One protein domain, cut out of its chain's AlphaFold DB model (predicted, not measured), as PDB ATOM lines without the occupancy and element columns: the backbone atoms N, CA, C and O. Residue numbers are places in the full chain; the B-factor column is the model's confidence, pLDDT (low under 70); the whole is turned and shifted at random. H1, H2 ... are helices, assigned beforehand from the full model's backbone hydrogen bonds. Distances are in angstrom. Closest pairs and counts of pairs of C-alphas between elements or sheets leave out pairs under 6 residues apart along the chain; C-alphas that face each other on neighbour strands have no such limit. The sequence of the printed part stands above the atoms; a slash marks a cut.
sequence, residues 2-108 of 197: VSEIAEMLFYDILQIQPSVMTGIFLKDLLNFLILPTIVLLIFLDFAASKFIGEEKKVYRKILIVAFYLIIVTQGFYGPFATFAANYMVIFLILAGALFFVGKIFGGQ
ATOM      1  N   VAL A   2      54.258 -29.450  12.039       71.44
ATOM      2  CA  VAL A   2      53.148 -30.294  11.510       71.44
ATOM      3  C   VAL A   2      53.475 -31.796  11.558       71.44
ATOM      4  O   VAL A   2      52.605 -32.579  11.920       71.44
ATOM      5  N   SER A   3      54.725 -32.189  11.268       75.81
ATOM      6  CA  SER A   3      55.179 -33.591  11.391       75.81
ATOM      7  C   SER A   3      55.093 -34.099  12.831       75.81
ATOM      8  O   SER A   3      54.504 -35.139  13.074       75.81
ATOM      9  N   GLU A   4      55.583 -33.318  13.797       81.12
ATOM     10  CA  GLU A   4      55.572 -33.691  15.223       81.12
ATOM     11  C   GLU A   4      54.144 -33.834  15.770       81.12
ATOM     12  O   GLU A   4      53.854 -34.764  16.514       81.12
ATOM     13  N   ILE A   5      53.228 -32.942  15.370       80.56
ATOM     14  CA  ILE A   5      51.811 -33.037  15.749       80.56
ATOM     15  C   ILE A   5      51.173 -34.290  15.139       80.56
ATOM     16  O   ILE A   5      50.388 -34.960  15.805       80.56
ATOM     17  N   ALA A   6      51.493 -34.609  13.884       76.56
ATOM     18  CA  ALA A   6      50.984 -35.805  13.219       76.56
ATOM     19  C   ALA A   6      51.496 -37.082  13.899       76.56
ATOM     20  O   ALA A   6      50.706 -37.970  14.202       76.56
ATOM     21  N   GLU A   7      52.793 -37.150  14.186       80.31
ATOM     22  CA  GLU A   7      53.419 -38.279  14.874       80.31
ATOM     23  C   GLU A   7      52.802 -38.484  16.258       80.31
ATOM     24  O   GLU A   7      52.288 -39.564  16.537       80.31
ATOM     25  N   MET A   8      52.716 -37.435  17.078       84.31
ATOM     26  CA  MET A   8      52.097 -37.522  18.401       84.31
ATOM     27  C   MET A   8      50.627 -37.971  18.321       84.31
ATOM     28  O   MET A   8      50.166 -38.809  19.095       84.31
ATOM     29  N   LEU A   9      49.858 -37.439  17.368       81.81
ATOM     30  CA  LEU A   9      48.432 -37.738  17.269       81.81
ATOM     31  C   LEU A   9      48.169 -39.153  16.742       81.81
ATOM     32  O   LEU A   9      47.327 -39.860  17.289       81.81
ATOM     33  N   PHE A  10      48.868 -39.594  15.702       79.81
ATOM     34  CA  PHE A  10      48.593 -40.899  15.105       79.81
ATOM     35  C   PHE A  10      49.357 -42.048  15.764       79.81
ATOM     36  O   PHE A  10      48.802 -43.141  15.872       79.81
ATOM     37  N   TYR A  11      50.591 -41.824  16.213       79.75
ATOM     38  CA  TYR A  11      51.420 -42.872  16.800       79.75
ATOM     39  C   TYR A  11      51.188 -42.994  18.308       79.75
ATOM     40  O   TYR A  11      50.826 -44.074  18.773       79.75
ATOM     41  N   ASP A  12      51.302 -41.897  19.063       79.31
ATOM     42  CA  ASP A  12      51.221 -41.975  20.530       79.31
ATOM     43  C   ASP A  12      49.780 -42.127  21.025       79.31
ATOM     44  O   ASP A  12      49.506 -42.925  21.923       79.31
ATOM     45  N   ILE A  13      48.840 -41.379  20.438       79.31
ATOM     46  CA  ILE A  13      47.440 -41.382  20.890       79.31
ATOM     47  C   ILE A  13      46.643 -42.505  20.221       79.31
ATOM     48  O   ILE A  13      45.924 -43.242  20.896       79.31
ATOM     49  N   LEU A  14      46.738 -42.636  18.895       78.69
ATOM     50  CA  LEU A  14      45.896 -43.567  18.132       78.69
ATOM     51  C   LEU A  14      46.562 -44.920  17.848       78.69
ATOM     52  O   LEU A  14      45.880 -45.821  17.361       78.69
ATOM     53  N   GLN A  15      47.854 -45.074  18.164       83.31
ATOM     54  CA  GLN A  15      48.624 -46.313  17.988       83.31
ATOM     55  C   GLN A  15      48.589 -46.866  16.552       83.31
ATOM     56  O   GLN A  15      48.556 -48.079  16.325       83.31
ATOM     57  N   ILE A  16      48.577 -45.978  15.558       80.44
ATOM     58  CA  ILE A  16      48.613 -46.339  14.140       80.44
ATOM     59  C   ILE A  16      50.065 -46.535  13.714       80.44
ATOM     60  O   ILE A  16      50.934 -45.707  13.987       80.44
ATOM     61  N   GLN A  17      50.332 -47.633  13.006       82.88
ATOM     62  CA  GLN A  17      51.677 -47.925  12.526       82.88
ATOM     63  C   GLN A  17      52.128 -46.881  11.486       82.88
ATOM     64  O   GLN A  17      51.384 -46.597  10.546       82.88
ATOM     65  N   PRO A  18      53.360 -46.352  11.570       79.38
ATOM     66  CA  PRO A  18      53.861 -45.379  10.595       79.38
ATOM     67  C   PRO A  18      53.890 -45.918   9.159       79.38
ATOM     68  O   PRO A  18      53.746 -45.165   8.202       79.38
ATOM     69  N   SER A  19      54.030 -47.238   9.000       81.19
ATOM     70  CA  SER A  19      54.098 -47.935   7.711       81.19
ATOM     71  C   SER A  19      52.841 -47.801   6.848       81.19
ATOM     72  O   SER A  19      52.923 -47.993   5.637       81.19
ATOM     73  N   VAL A  20      51.687 -47.493   7.449       79.88
ATOM     74  CA  VAL A  20      50.425 -47.312   6.714       79.88
ATOM     75  C   VAL A  20      50.127 -45.845   6.397       79.88
ATOM     76  O   VAL A  20      49.182 -45.562   5.662       79.88
ATOM     77  N   MET A  21      50.925 -44.906   6.912       79.56
ATOM     78  CA  MET A  21      50.745 -43.481   6.647       79.56
ATOM     79  C   MET A  21      51.222 -43.107   5.253       79.56
ATOM     80  O   MET A  21      52.202 -43.634   4.728       79.56
ATOM     81  N   THR A  22      50.529 -42.148   4.650       82.00
ATOM     82  CA  THR A  22      50.864 -41.645   3.316       82.00
ATOM     83  C   THR A  22      51.835 -40.467   3.354       82.00
ATOM     84  O   THR A  22      52.344 -40.071   2.307       82.00
ATOM     85  N   GLY A  23      52.081 -39.896   4.540       79.88
ATOM     86  CA  GLY A  23      52.932 -38.721   4.743       79.88
ATOM     87  C   GLY A  23      52.230 -37.400   4.412       79.88
ATOM     88  O   GLY A  23      52.796 -36.325   4.601       79.88
ATOM     89  N   ILE A  24      50.981 -37.456   3.938       87.50
ATOM     90  CA  ILE A  24      50.146 -36.286   3.672       87.50
ATOM     91  C   ILE A  24      49.166 -36.155   4.834       87.50
ATOM     92  O   ILE A  24      48.136 -36.828   4.859       87.50
ATOM     93  N   PHE A  25      49.450 -35.234   5.761       82.62
ATOM     94  CA  PHE A  25      48.685 -35.055   7.003       82.62
ATOM     95  C   PHE A  25      47.162 -35.045   6.803       82.62
ATOM     96  O   PHE A  25      46.447 -35.758   7.495       82.62
ATOM     97  N   LEU A  26      46.653 -34.278   5.831       82.56
ATOM     98  CA  LEU A  26      45.210 -34.185   5.583       82.56
ATOM     99  C   LEU A  26      44.604 -35.529   5.145       82.56
ATOM    100  O   LEU A  26      43.495 -35.874   5.549       82.56
ATOM    101  N   LYS A  27      45.333 -36.289   4.322       84.56
ATOM    102  CA  LYS A  27      44.903 -37.604   3.843       84.56
ATOM    103  C   LYS A  27      44.925 -38.622   4.979       84.56
ATOM    104  O   LYS A  27      43.974 -39.386   5.120       84.56
ATOM    105  N   ASP A  28      45.962 -38.585   5.809       83.38
ATOM    106  CA  ASP A  28      46.100 -39.474   6.961       83.38
ATOM    107  C   ASP A  28      45.040 -39.158   8.033       83.38
ATOM    108  O   ASP A  28      44.398 -40.065   8.558       83.38
ATOM    109  N   LEU A  29      44.728 -37.879   8.261       86.19
ATOM    110  CA  LEU A  29      43.632 -37.450   9.137       86.19
ATOM    111  C   LEU A  29      42.272 -37.947   8.646       86.19
ATOM    112  O   LEU A  29      41.472 -38.463   9.427       86.19
ATOM    113  N   LEU A  30      41.998 -37.823   7.348       85.69
ATOM    114  CA  LEU A  30      40.745 -38.307   6.781       85.69
ATOM    115  C   LEU A  30      40.628 -39.829   6.897       85.69
ATOM    116  O   LEU A  30      39.607 -40.321   7.377       85.69
ATOM    117  N   ASN A  31      41.672 -40.557   6.499       83.62
ATOM    118  CA  ASN A  31      41.646 -42.015   6.394       83.62
ATOM    119  C   ASN A  31      41.737 -42.731   7.739       83.62
ATOM    120  O   ASN A  31      41.129 -43.786   7.890       83.62
ATOM    121  N   PHE A  32      42.474 -42.177   8.701       85.31
ATOM    122  CA  PHE A  32      42.745 -42.855   9.965       85.31
ATOM    123  C   PHE A  32      42.023 -42.259  11.168       85.31
ATOM    124  O   PHE A  32      41.892 -42.955  12.170       85.31
ATOM    125  N   LEU A  33      41.524 -41.022  11.079       86.94
ATOM    126  CA  LEU A  33      40.740 -40.417  12.155       86.94
ATOM    127  C   LEU A  33      39.266 -40.281  11.768       86.94
ATOM    128  O   LEU A  33      38.387 -40.865  12.397       86.94
ATOM    129  N   ILE A  34      38.963 -39.501  10.731       86.88
ATOM    130  CA  ILE A  34      37.573 -39.112  10.448       86.88
ATOM    131  C   ILE A  34      36.753 -40.326  10.005       86.88
ATOM    132  O   ILE A  34      35.698 -40.609  10.577       86.88
ATOM    133  N   LEU A  35      37.248 -41.069   9.017       84.94
ATOM    134  CA  LEU A  35      36.523 -42.194   8.435       84.94
ATOM    135  C   LEU A  35      36.259 -43.335   9.424       84.94
ATOM    136  O   LEU A  35      35.090 -43.695   9.600       84.94
ATOM    137  N   PRO A  36      37.275 -43.874  10.122       87.50
ATOM    138  CA  PRO A  36      37.057 -44.928  11.099       87.50
ATOM    139  C   PRO A  36      36.130 -44.487  12.224       87.50
ATOM    140  O   PRO A  36      35.266 -45.255  12.631       87.50
ATOM    141  N   THR A  37      36.231 -43.236  12.679       90.12
ATOM    142  CA  THR A  37      35.340 -42.711  13.723       90.12
ATOM    143  C   THR A  37      33.881 -42.725  13.280       90.12
ATOM    144  O   THR A  37      33.025 -43.192  14.028       90.12
ATOM    145  N   ILE A  38      33.577 -42.272  12.059       87.44
ATOM    146  CA  ILE A  38      32.204 -42.291  11.531       87.44
ATOM    147  C   ILE A  38      31.680 -43.729  11.449       87.44
ATOM    148  O   ILE A  38      30.581 -44.010  11.929       87.44
ATOM    149  N   VAL A  39      32.467 -44.647  10.880       86.88
ATOM    150  CA  VAL A  39      32.079 -46.062  10.750       86.88
ATOM    151  C   VAL A  39      31.852 -46.691  12.125       86.88
ATOM    152  O   VAL A  39      30.850 -47.375  12.333       86.88
ATOM    153  N   LEU A  40      32.741 -46.418  13.080       88.56
ATOM    154  CA  LEU A  40      32.642 -46.917  14.444       88.56
ATOM    155  C   LEU A  40      31.385 -46.395  15.145       88.56
ATOM    156  O   LEU A  40      30.670 -47.174  15.767       88.56
ATOM    157  N   LEU A  41      31.072 -45.104  15.018       90.81
ATOM    158  CA  LEU A  41      29.869 -44.518  15.615       90.81
ATOM    159  C   LEU A  41      28.584 -45.101  15.017       90.81
ATOM    160  O   LEU A  41      27.653 -45.394  15.765       90.81
ATOM    161  N   ILE A  42      28.535 -45.316  13.699       88.12
ATOM    162  CA  ILE A  42      27.397 -45.975  13.039       88.12
ATOM    163  C   ILE A  42      27.247 -47.411  13.550       88.12
ATOM    164  O   ILE A  42      26.142 -47.837  13.892       88.12
ATOM    165  N   PHE A  43      28.353 -48.154  13.636       86.50
ATOM    166  CA  PHE A  43      28.355 -49.515  14.162       86.50
ATOM    167  C   PHE A  43      27.869 -49.563  15.617       86.50
ATOM    168  O   PHE A  43      27.024 -50.391  15.955       86.50
ATOM    169  N   LEU A  44      28.353 -48.654  16.464       90.38
ATOM    170  CA  LEU A  44      27.937 -48.554  17.859       90.38
ATOM    171  C   LEU A  44      26.465 -48.158  17.995       90.38
ATOM    172  O   LEU A  44      25.786 -48.731  18.841       90.38
ATOM    173  N   ASP A  45      25.936 -47.241  17.176       88.19
ATOM    174  CA  ASP A  45      24.503 -46.907  17.203       88.19
ATOM    175  C   ASP A  45      23.641 -48.099  16.776       88.19
ATOM    176  O   ASP A  45      22.652 -48.416  17.444       88.19
ATOM    177  N   PHE A  46      24.061 -48.828  15.737       84.62
ATOM    178  CA  PHE A  46      23.387 -50.052  15.316       84.62
ATOM    179  C   PHE A  46      23.410 -51.116  16.419       84.62
ATOM    180  O   PHE A  46      22.359 -51.650  16.775       84.62
ATOM    181  N   ALA A  47      24.572 -51.392  17.012       84.44
ATOM    182  CA  ALA A  47      24.699 -52.336  18.117       84.44
ATOM    183  C   ALA A  47      23.848 -51.903  19.322       84.44
ATOM    184  O   ALA A  47      23.034 -52.677  19.821       84.44
ATOM    185  N   ALA A  48      23.955 -50.641  19.740       87.44
ATOM    186  CA  ALA A  48      23.214 -50.095  20.869       87.44
ATOM    187  C   ALA A  48      21.694 -50.142  20.649       87.44
ATOM    188  O   ALA A  48      20.962 -50.389  21.603       87.44
ATOM    189  N   SER A  49      21.213 -49.976  19.411       82.56
ATOM    190  CA  SER A  49      19.788 -50.114  19.067       82.56
ATOM    191  C   SER A  49      19.242 -51.533  19.263       82.56
ATOM    192  O   SER A  49      18.045 -51.709  19.484       82.56
ATOM    193  N   LYS A  50      20.107 -52.557  19.213       82.50
ATOM    194  CA  LYS A  50      19.729 -53.949  19.496       82.50
ATOM    195  C   LYS A  50      19.637 -54.237  20.991       82.50
ATOM    196  O   LYS A  50      18.820 -55.062  21.384       82.50
ATOM    197  N   PHE A  51      20.447 -53.565  21.811       83.44
ATOM    198  CA  PHE A  51      20.446 -53.742  23.268       83.44
ATOM    199  C   PHE A  51      19.419 -52.856  23.975       83.44
ATOM    200  O   PHE A  51      18.771 -53.282  24.928       83.44
ATOM    201  N   ILE A  52      19.275 -51.615  23.517       83.25
ATOM    202  CA  ILE A  52      18.372 -50.617  24.077       83.25
ATOM    203  C   ILE A  52      17.335 -50.298  23.004       83.25
ATOM    204  O   ILE A  52      17.658 -49.698  21.978       83.25
ATOM    205  N   GLY A  53      16.085 -50.699  23.256       73.69
ATOM    206  CA  GLY A  53      14.959 -50.414  22.367       73.69
ATOM    207  C   GLY A  53      14.815 -48.921  22.048       73.69
ATOM    208  O   GLY A  53      15.284 -48.053  22.792       73.69
ATOM    209  N   GLU A  54      14.149 -48.614  20.933       76.25
ATOM    210  CA  GLU A  54      14.113 -47.267  20.336       76.25
ATOM    211  C   GLU A  54      13.558 -46.163  21.252       76.25
ATOM    212  O   GLU A  54      13.848 -44.983  21.046       76.25
ATOM    213  N   GLU A  55      12.812 -46.535  22.291       77.31
ATOM    214  CA  GLU A  55      12.184 -45.617  23.242       77.31
ATOM    215  C   GLU A  55      13.197 -44.906  24.157       77.31
ATOM    216  O   GLU A  55      12.965 -43.783  24.603       77.31
ATOM    217  N   LYS A  56      14.371 -45.504  24.403       85.31
ATOM    218  CA  LYS A  56      15.373 -44.999  25.361       85.31
ATOM    219  C   LYS A  56      16.573 -44.335  24.674       85.31
ATOM    220  O   LYS A  56      17.732 -44.636  24.967       85.31
ATOM    221  N   LYS A  57      16.305 -43.374  23.781       86.06
ATOM    222  CA  LYS A  57      17.328 -42.690  22.951       86.06
ATOM    223  C   LYS A  57      18.483 -42.069  23.749       86.06
ATOM    224  O   LYS A  57      19.621 -42.106  23.289       86.06
ATOM    225  N   VAL A  58      18.215 -41.501  24.928       90.50
ATOM    226  CA  VAL A  58      19.249 -40.865  25.770       90.50
ATOM    227  C   VAL A  58      20.248 -41.901  26.286       90.50
ATOM    228  O   VAL A  58      21.451 -41.738  26.095       90.50
ATOM    229  N   TYR A  59      19.759 -43.007  26.850       89.12
ATOM    230  CA  TYR A  59      20.607 -44.105  27.322       89.12
ATOM    231  C   TYR A  59      21.405 -44.740  26.185       89.12
ATOM    232  O   TYR A  59      22.574 -45.066  26.370       89.12
ATOM    233  N   ARG A  60      20.809 -44.842  24.988       89.50
ATOM    234  CA  ARG A  60      21.511 -45.311  23.789       89.50
ATOM    235  C   ARG A  60      22.720 -44.434  23.462       89.50
ATOM    236  O   ARG A  60      23.810 -44.959  23.272       89.50
ATOM    237  N   LYS A  61      22.555 -43.107  23.459       90.31
ATOM    238  CA  LYS A  61      23.658 -42.160  23.213       90.31
ATOM    239  C   LYS A  61      24.758 -42.264  24.266       90.31
ATOM    240  O   LYS A  61      25.927 -42.310  23.903       90.31
ATOM    241  N   ILE A  62      24.389 -42.328  25.546       93.31
ATOM    242  CA  ILE A  62      25.356 -42.481  26.643       93.31
ATOM    243  C   ILE A  62      26.157 -43.772  26.460       93.31
ATOM    244  O   ILE A  62      27.379 -43.756  26.569       93.31
ATOM    245  N   LEU A  63      25.479 -44.869  26.116       91.44
ATOM    246  CA  LEU A  63      26.108 -46.162  25.882       91.44
ATOM    247  C   LEU A  63      27.069 -46.121  24.685       91.44
ATOM    248  O   LEU A  63      28.198 -46.584  24.805       91.44
ATOM    249  N   ILE A  64      26.670 -45.507  23.566       93.38
ATOM    250  CA  ILE A  64      27.540 -45.316  22.392       93.38
ATOM    251  C   ILE A  64      28.808 -44.547  22.775       93.38
ATOM    252  O   ILE A  64      29.907 -44.989  22.453       93.38
ATOM    253  N   VAL A  65      28.669 -43.423  23.484       93.75
ATOM    254  CA  VAL A  65      29.815 -42.605  23.910       93.75
ATOM    255  C   VAL A  65      30.712 -43.381  24.873       93.75
ATOM    256  O   VAL A  65      31.928 -43.369  24.708       93.75
ATOM    257  N   ALA A  66      30.135 -44.100  25.839       94.31
ATOM    258  CA  ALA A  66      30.893 -44.910  26.786       94.31
ATOM    259  C   ALA A  66      31.710 -46.002  26.077       94.31
ATOM    260  O   ALA A  66      32.911 -46.118  26.309       94.31
ATOM    261  N   PHE A  67      31.094 -46.758  25.163       92.38
ATOM    262  CA  PHE A  67      31.803 -47.779  24.389       92.38
ATOM    263  C   PHE A  67      32.857 -47.183  23.460       92.38
ATOM    264  O   PHE A  67      33.949 -47.734  23.361       92.38
ATOM    265  N   TYR A  68      32.569 -46.051  22.819       92.88
ATOM    266  CA  TYR A  68      33.547 -45.346  21.996       92.88
ATOM    267  C   TYR A  68      34.792 -44.971  22.809       92.88
ATOM    268  O   TYR A  68      35.911 -45.272  22.397       92.88
ATOM    269  N   LEU A  69      34.604 -44.384  23.996       92.44
ATOM    270  CA  LEU A  69      35.713 -44.026  24.880       92.44
ATOM    271  C   LEU A  69      36.511 -45.255  25.325       92.44
ATOM    272  O   LEU A  69      37.738 -45.205  25.325       92.44
ATOM    273  N   ILE A  70      35.850 -46.368  25.653       92.81
ATOM    274  CA  ILE A  70      36.532 -47.630  25.987       92.81
ATOM    275  C   ILE A  70      37.387 -48.108  24.806       92.81
ATOM    276  O   ILE A  70      38.553 -48.433  24.993       92.81
ATOM    277  N   ILE A  71      36.854 -48.112  23.584       89.44
ATOM    278  CA  ILE A  71      37.589 -48.571  22.393       89.44
ATOM    279  C   ILE A  71      38.833 -47.714  22.139       89.44
ATOM    280  O   ILE A  71      39.899 -48.254  21.843       89.44
ATOM    281  N   VAL A  72      38.710 -46.391  22.280       87.69
ATOM    282  CA  VAL A  72      39.834 -45.462  22.107       87.69
ATOM    283  C   VAL A  72      40.873 -45.650  23.214       87.69
ATOM    284  O   VAL A  72      42.049 -45.836  22.925       87.69
ATOM    285  N   THR A  73      40.444 -45.663  24.476       87.31
ATOM    286  CA  THR A  73      41.359 -45.741  25.632       87.31
ATOM    287  C   THR A  73      42.059 -47.090  25.775       87.31
ATOM    288  O   THR A  73      43.182 -47.134  26.262       87.31
ATOM    289  N   GLN A  74      41.438 -48.186  25.334       89.25
ATOM    290  CA  GLN A  74      42.049 -49.521  25.333       89.25
ATOM    291  C   GLN A  74      42.965 -49.768  24.120       89.25
ATOM    292  O   GLN A  74      43.491 -50.867  23.972       89.25
ATOM    293  N   GLY A  75      43.141 -48.786  23.228       84.12
ATOM    294  CA  GLY A  75      44.006 -48.918  22.050       84.12
ATOM    295  C   GLY A  75      43.420 -49.775  20.921       84.12
ATOM    296  O   GLY A  75      44.090 -50.038  19.925       84.12
ATOM    297  N   PHE A  76      42.146 -50.177  21.003       86.81
ATOM    298  CA  PHE A  76      41.481 -50.919  19.922       86.81
ATOM    299  C   PHE A  76      41.215 -50.058  18.681       86.81
ATOM    300  O   PHE A  76      40.934 -50.588  17.604       86.81
ATOM    301  N   TYR A  77      41.318 -48.734  18.817       87.19
ATOM    302  CA  TYR A  77      41.092 -47.798  17.727       87.19
ATOM    303  C   TYR A  77      42.094 -47.955  16.576       87.19
ATOM    304  O   TYR A  77      41.660 -48.030  15.433       87.19
ATOM    305  N   GLY A  78      43.402 -48.051  16.835       83.81
ATOM    306  CA  GLY A  78      44.430 -48.139  15.785       83.81
ATOM    307  C   GLY A  78      44.257 -49.338  14.835       83.81
ATOM    308  O   GLY A  78      44.202 -49.150  13.611       83.81
ATOM    309  N   PRO A  79      44.086 -50.570  15.357       86.56
ATOM    310  CA  PRO A  79      43.766 -51.742  14.543       86.56
ATOM    311  C   PRO A  79      42.463 -51.578  13.752       86.56
ATOM    312  O   PRO A  79      42.410 -51.908  12.565       86.56
ATOM    313  N   PHE A  80      41.422 -51.020  14.380       85.44
ATOM    314  CA  PHE A  80      40.149 -50.757  13.710       85.44
ATOM    315  C   PHE A  80      40.286 -49.711  12.599       85.44
ATOM    316  O   PHE A  80      39.748 -49.904  11.513       85.44
ATOM    317  N   ALA A  81      41.026 -48.629  12.834       85.38
ATOM    318  CA  ALA A  81      41.276 -47.568  11.867       85.38
ATOM    319  C   ALA A  81      42.019 -48.090  10.640       85.38
ATOM    320  O   ALA A  81      41.618 -47.822   9.510       85.38
ATOM    321  N   THR A  82      43.037 -48.919  10.865       84.31
ATOM    322  CA  THR A  82      43.788 -49.580   9.794       84.31
ATOM    323  C   THR A  82      42.888 -50.514   8.980       84.31
ATOM    324  O   THR A  82      42.919 -50.504   7.750       84.31
ATOM    325  N   PHE A  83      42.034 -51.291   9.650       85.06
ATOM    326  CA  PHE A  83      41.053 -52.152   8.989       85.06
ATOM    327  C   PHE A  83      40.030 -51.339   8.180       85.06
ATOM    328  O   PHE A  83      39.805 -51.611   7.002       85.06
ATOM    329  N   ALA A  84      39.439 -50.308   8.780       82.31
ATOM    330  CA  ALA A  84      38.437 -49.466   8.140       82.31
ATOM    331  C   ALA A  84      38.999 -48.739   6.911       82.31
ATOM    332  O   ALA A  84      38.326 -48.702   5.885       82.31
ATOM    333  N   ALA A  85      40.234 -48.231   6.981       79.62
ATOM    334  CA  ALA A  85      40.904 -47.592   5.851       79.62
ATOM    335  C   ALA A  85      41.140 -48.575   4.689       79.62
ATOM    336  O   ALA A  85      40.831 -48.259   3.540       79.62
ATOM    337  N   ASN A  86      41.618 -49.790   4.981       82.06
ATOM    338  CA  ASN A  86      41.931 -50.795   3.957       82.06
ATOM    339  C   ASN A  86      40.686 -51.422   3.313       82.06
ATOM    340  O   ASN A  86      40.686 -51.733   2.123       82.06
ATOM    341  N   TYR A  87      39.611 -51.600   4.081       82.12
ATOM    342  CA  TYR A  87      38.391 -52.273   3.626       82.12
ATOM    343  C   TYR A  87      37.222 -51.316   3.388       82.12
ATOM    344  O   TYR A  87      36.080 -51.755   3.243       82.12
ATOM    345  N   MET A  88      37.488 -50.012   3.294       75.50
ATOM    346  CA  MET A  88      36.459 -48.988   3.114       75.50
ATOM    347  C   MET A  88      35.578 -49.249   1.889       75.50
ATOM    348  O   MET A  88      34.362 -49.099   1.960       75.50
ATOM    349  N   VAL A  89      36.174 -49.693   0.778       76.62
ATOM    350  CA  VAL A  89      35.440 -50.035  -0.452       76.62
ATOM    351  C   VAL A  89      34.459 -51.180  -0.197       76.62
ATOM    352  O   VAL A  89      33.305 -51.105  -0.615       76.62
ATOM    353  N   ILE A  90      34.884 -52.207   0.545       79.75
ATOM    354  CA  ILE A  90      34.017 -53.329   0.920       79.75
ATOM    355  C   ILE A  90      32.894 -52.831   1.825       79.75
ATOM    356  O   ILE A  90      31.740 -53.161   1.574       79.75
ATOM    357  N   PHE A  91      33.197 -51.994   2.822       75.12
ATOM    358  CA  PHE A  91      32.178 -51.379   3.675       75.12
ATOM    359  C   PHE A  91      31.170 -50.554   2.880       75.12
ATOM    360  O   PHE A  91      29.981 -50.644   3.162       75.12
ATOM    361  N   LEU A  92      31.609 -49.788   1.880       78.69
ATOM    362  CA  LEU A  92      30.721 -48.983   1.042       78.69
ATOM    363  C   LEU A  92      29.802 -49.866   0.192       78.69
ATOM    364  O   LEU A  92      28.606 -49.598   0.095       78.69
ATOM    365  N   ILE A  93      30.344 -50.946  -0.378       81.00
ATOM    366  CA  ILE A  93      29.568 -51.943  -1.125       81.00
ATOM    367  C   ILE A  93      28.570 -52.637  -0.195       81.00
ATOM    368  O   ILE A  93      27.404 -52.774  -0.552       81.00
ATOM    369  N   LEU A  94      28.993 -53.036   1.006       77.19
ATOM    370  CA  LEU A  94      28.139 -53.721   1.974       77.19
ATOM    371  C   LEU A  94      27.047 -52.794   2.517       77.19
ATOM    372  O   LEU A  94      25.896 -53.201   2.612       77.19
ATOM    373  N   ALA A  95      27.388 -51.546   2.838       73.69
ATOM    374  CA  ALA A  95      26.447 -50.524   3.279       73.69
ATOM    375  C   ALA A  95      25.464 -50.165   2.161       73.69
ATOM    376  O   ALA A  95      24.269 -50.053   2.419       73.69
ATOM    377  N   GLY A  96      25.937 -50.060   0.916       79.19
ATOM    378  CA  GLY A  96      25.095 -49.902  -0.264       79.19
ATOM    379  C   GLY A  96      24.143 -51.083  -0.433       79.19
ATOM    380  O   GLY A  96      22.936 -50.886  -0.525       79.19
ATOM    381  N   ALA A  97      24.651 -52.315  -0.384       77.19
ATOM    382  CA  ALA A  97      23.841 -53.526  -0.460       77.19
ATOM    383  C   ALA A  97      22.814 -53.596   0.680       77.19
ATOM    384  O   ALA A  97      21.645 -53.853   0.423       77.19
ATOM    385  N   LEU A  98      23.208 -53.297   1.921       72.06
ATOM    386  CA  LEU A  98      22.312 -53.232   3.077       72.06
ATOM    387  C   LEU A  98      21.279 -52.116   2.950       72.06
ATOM    388  O   LEU A  98      20.144 -52.306   3.368       72.06
ATOM    389  N   PHE A  99      21.630 -50.977   2.358       74.94
ATOM    390  CA  PHE A  99      20.692 -49.899   2.076       74.94
ATOM    391  C   PHE A  99      19.697 -50.300   0.983       74.94
ATOM    392  O   PHE A  99      18.502 -50.073   1.137       74.94
ATOM    393  N   PHE A 100      20.150 -50.946  -0.094       76.62
ATOM    394  CA  PHE A 100      19.274 -51.458  -1.149       76.62
ATOM    395  C   PHE A 100      18.364 -52.570  -0.634       76.62
ATOM    396  O   PHE A 100      17.160 -52.502  -0.846       76.62
ATOM    397  N   VAL A 101      18.898 -53.541   0.105       69.38
ATOM    398  CA  VAL A 101      18.109 -54.579   0.780       69.38
ATOM    399  C   VAL A 101      17.156 -53.925   1.780       69.38
ATOM    400  O   VAL A 101      15.961 -54.182   1.757       69.38
ATOM    401  N   GLY A 102      17.636 -52.998   2.601       62.06
ATOM    402  CA  GLY A 102      16.829 -52.259   3.566       62.06
ATOM    403  C   GLY A 102      15.754 -51.384   2.927       62.06
ATOM    404  O   GLY A 102      14.726 -51.168   3.545       62.06
ATOM    405  N   LYS A 103      15.926 -50.911   1.691       65.12
ATOM    406  CA  LYS A 103      14.937 -50.105   0.962       65.12
ATOM    407  C   LYS A 103      13.953 -50.967   0.171       65.12
ATOM    408  O   LYS A 103      12.765 -50.667   0.153       65.12
ATOM    409  N   ILE A 104      14.430 -52.045  -0.450       65.38
ATOM    410  CA  ILE A 104      13.613 -53.008  -1.206       65.38
ATOM    411  C   ILE A 104      12.754 -53.844  -0.249       65.38
ATOM    412  O   ILE A 104      11.581 -54.084  -0.516       65.38
ATOM    413  N   PHE A 105      13.312 -54.237   0.896       58.69
ATOM    414  CA  PHE A 105      12.630 -55.029   1.920       58.69
ATOM    415  C   PHE A 105      12.140 -54.193   3.115       58.69
ATOM    416  O   PHE A 105      11.433 -54.722   3.965       58.69
ATOM    417  N   GLY A 106      12.431 -52.889   3.178       48.59
ATOM    418  CA  GLY A 106      12.085 -51.996   4.303       48.59
ATOM    419  C   GLY A 106      10.601 -51.759   4.554       48.59
ATOM    420  O   GLY A 106      10.241 -51.251   5.610       48.59
ATOM    421  N   GLY A 107       9.729 -52.157   3.625       51.97
ATOM    422  CA  GLY A 107       8.284 -52.219   3.863       51.97
ATOM    423  C   GLY A 107       7.833 -53.485   4.604       51.97
ATOM    424  O   GLY A 107       6.727 -53.530   5.135       51.97
ATOM    425  N   GLN A 108       8.672 -54.522   4.667       51.66
ATOM    426  CA  GLN A 108       8.394 -55.768   5.377       51.66
ATOM    427  C   GLN A 108       9.354 -55.884   6.554       51.66
ATOM    428  O   GLN A 108      10.465 -56.392   6.440       51.66
TER     429      GLN A 108
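Overview. This is residues 2 to 108 of the 197 residues of an uncharacterized protein of Candidatus Aenigmarchaeota archaeon (UniProt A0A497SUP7). A long helix, H2, runs through the middle of a loose, elongated model, with H3 folding back from its far end to form a V with it and the shorter H4 crossing it almost at right angles. H1 sits by the first turn of H2, while H5 lies on the other side of H2 from H3, and residues 92 to 108, of which 92 to 104 belong to H5, stick out free. The printed part has 107 residues with five named helices, H1 to H5 in that order, and no named strand; the class is all helix. The whole is loose, with a radius of gyration of the C-alphas of 16.2 A, and spans 51 by 30 by 18 A.

Arrangement. H1, residues 2 to 13, and H2, residues 25 to 51, only just touch, with 3 pairs of C-alphas within 8 A. Their closest C-alphas, those of Ala 6 and Phe 25, are 6.7 A apart, and they run the same way at a shallow tilt of 30 degrees. H2 is the hub, touching three other helices. With residues 40 to 49 alone it touches H3, residues 57 to 73, at a steep tilt of 46 degrees, opposite ways; the closest C-alphas, those of Leu 44 and Ile 64, are 5.6 A apart. With residues 31 to 39 alone it touches H4, residues 77 to 86, about perpendicular at 74 degrees; the closest C-alphas, those of Pro 36 and Ala 81, are 5.0 A apart. H5, residues 88 to 104, touches no helix but is near H2, and it is close to H4 but not clearly touching, the closest C-alphas, those of Ala 84 and Phe 91, being 7.9 A apart. H3 and H5 are apart. In H3, H4 and H5 every O i to N i+4 pair is within hydrogen-bond range; in H1 it is 7 of 8 and in H2 20 of 23.

Along the chain. H1 begins at C-alpha 2, at (53.148, -30.294, 11.510), and measures 15.6 A from first to last C-alpha. H2 measures 37.6 A, from C-alpha 25 at (48.685, -35.055, 7.003) to C-alpha 51 at (20.446, -53.742, 23.268). H3 measures 24.4 A, H4 14.1 A and H5 23.6 A; H5 ends at C-alpha 104, at (13.613, -53.008, -1.206).

Size, cuts and confidence. The C-alphas of Glu 4 and Gln 108 are the two farthest apart, at 53.0 A. The printed part has no cut. The link from H1 to H2, 11 residues, is long, and the other three are tight. The mean pLDDT of the printed part is 81.9, and residues 101 to 108 are under 70.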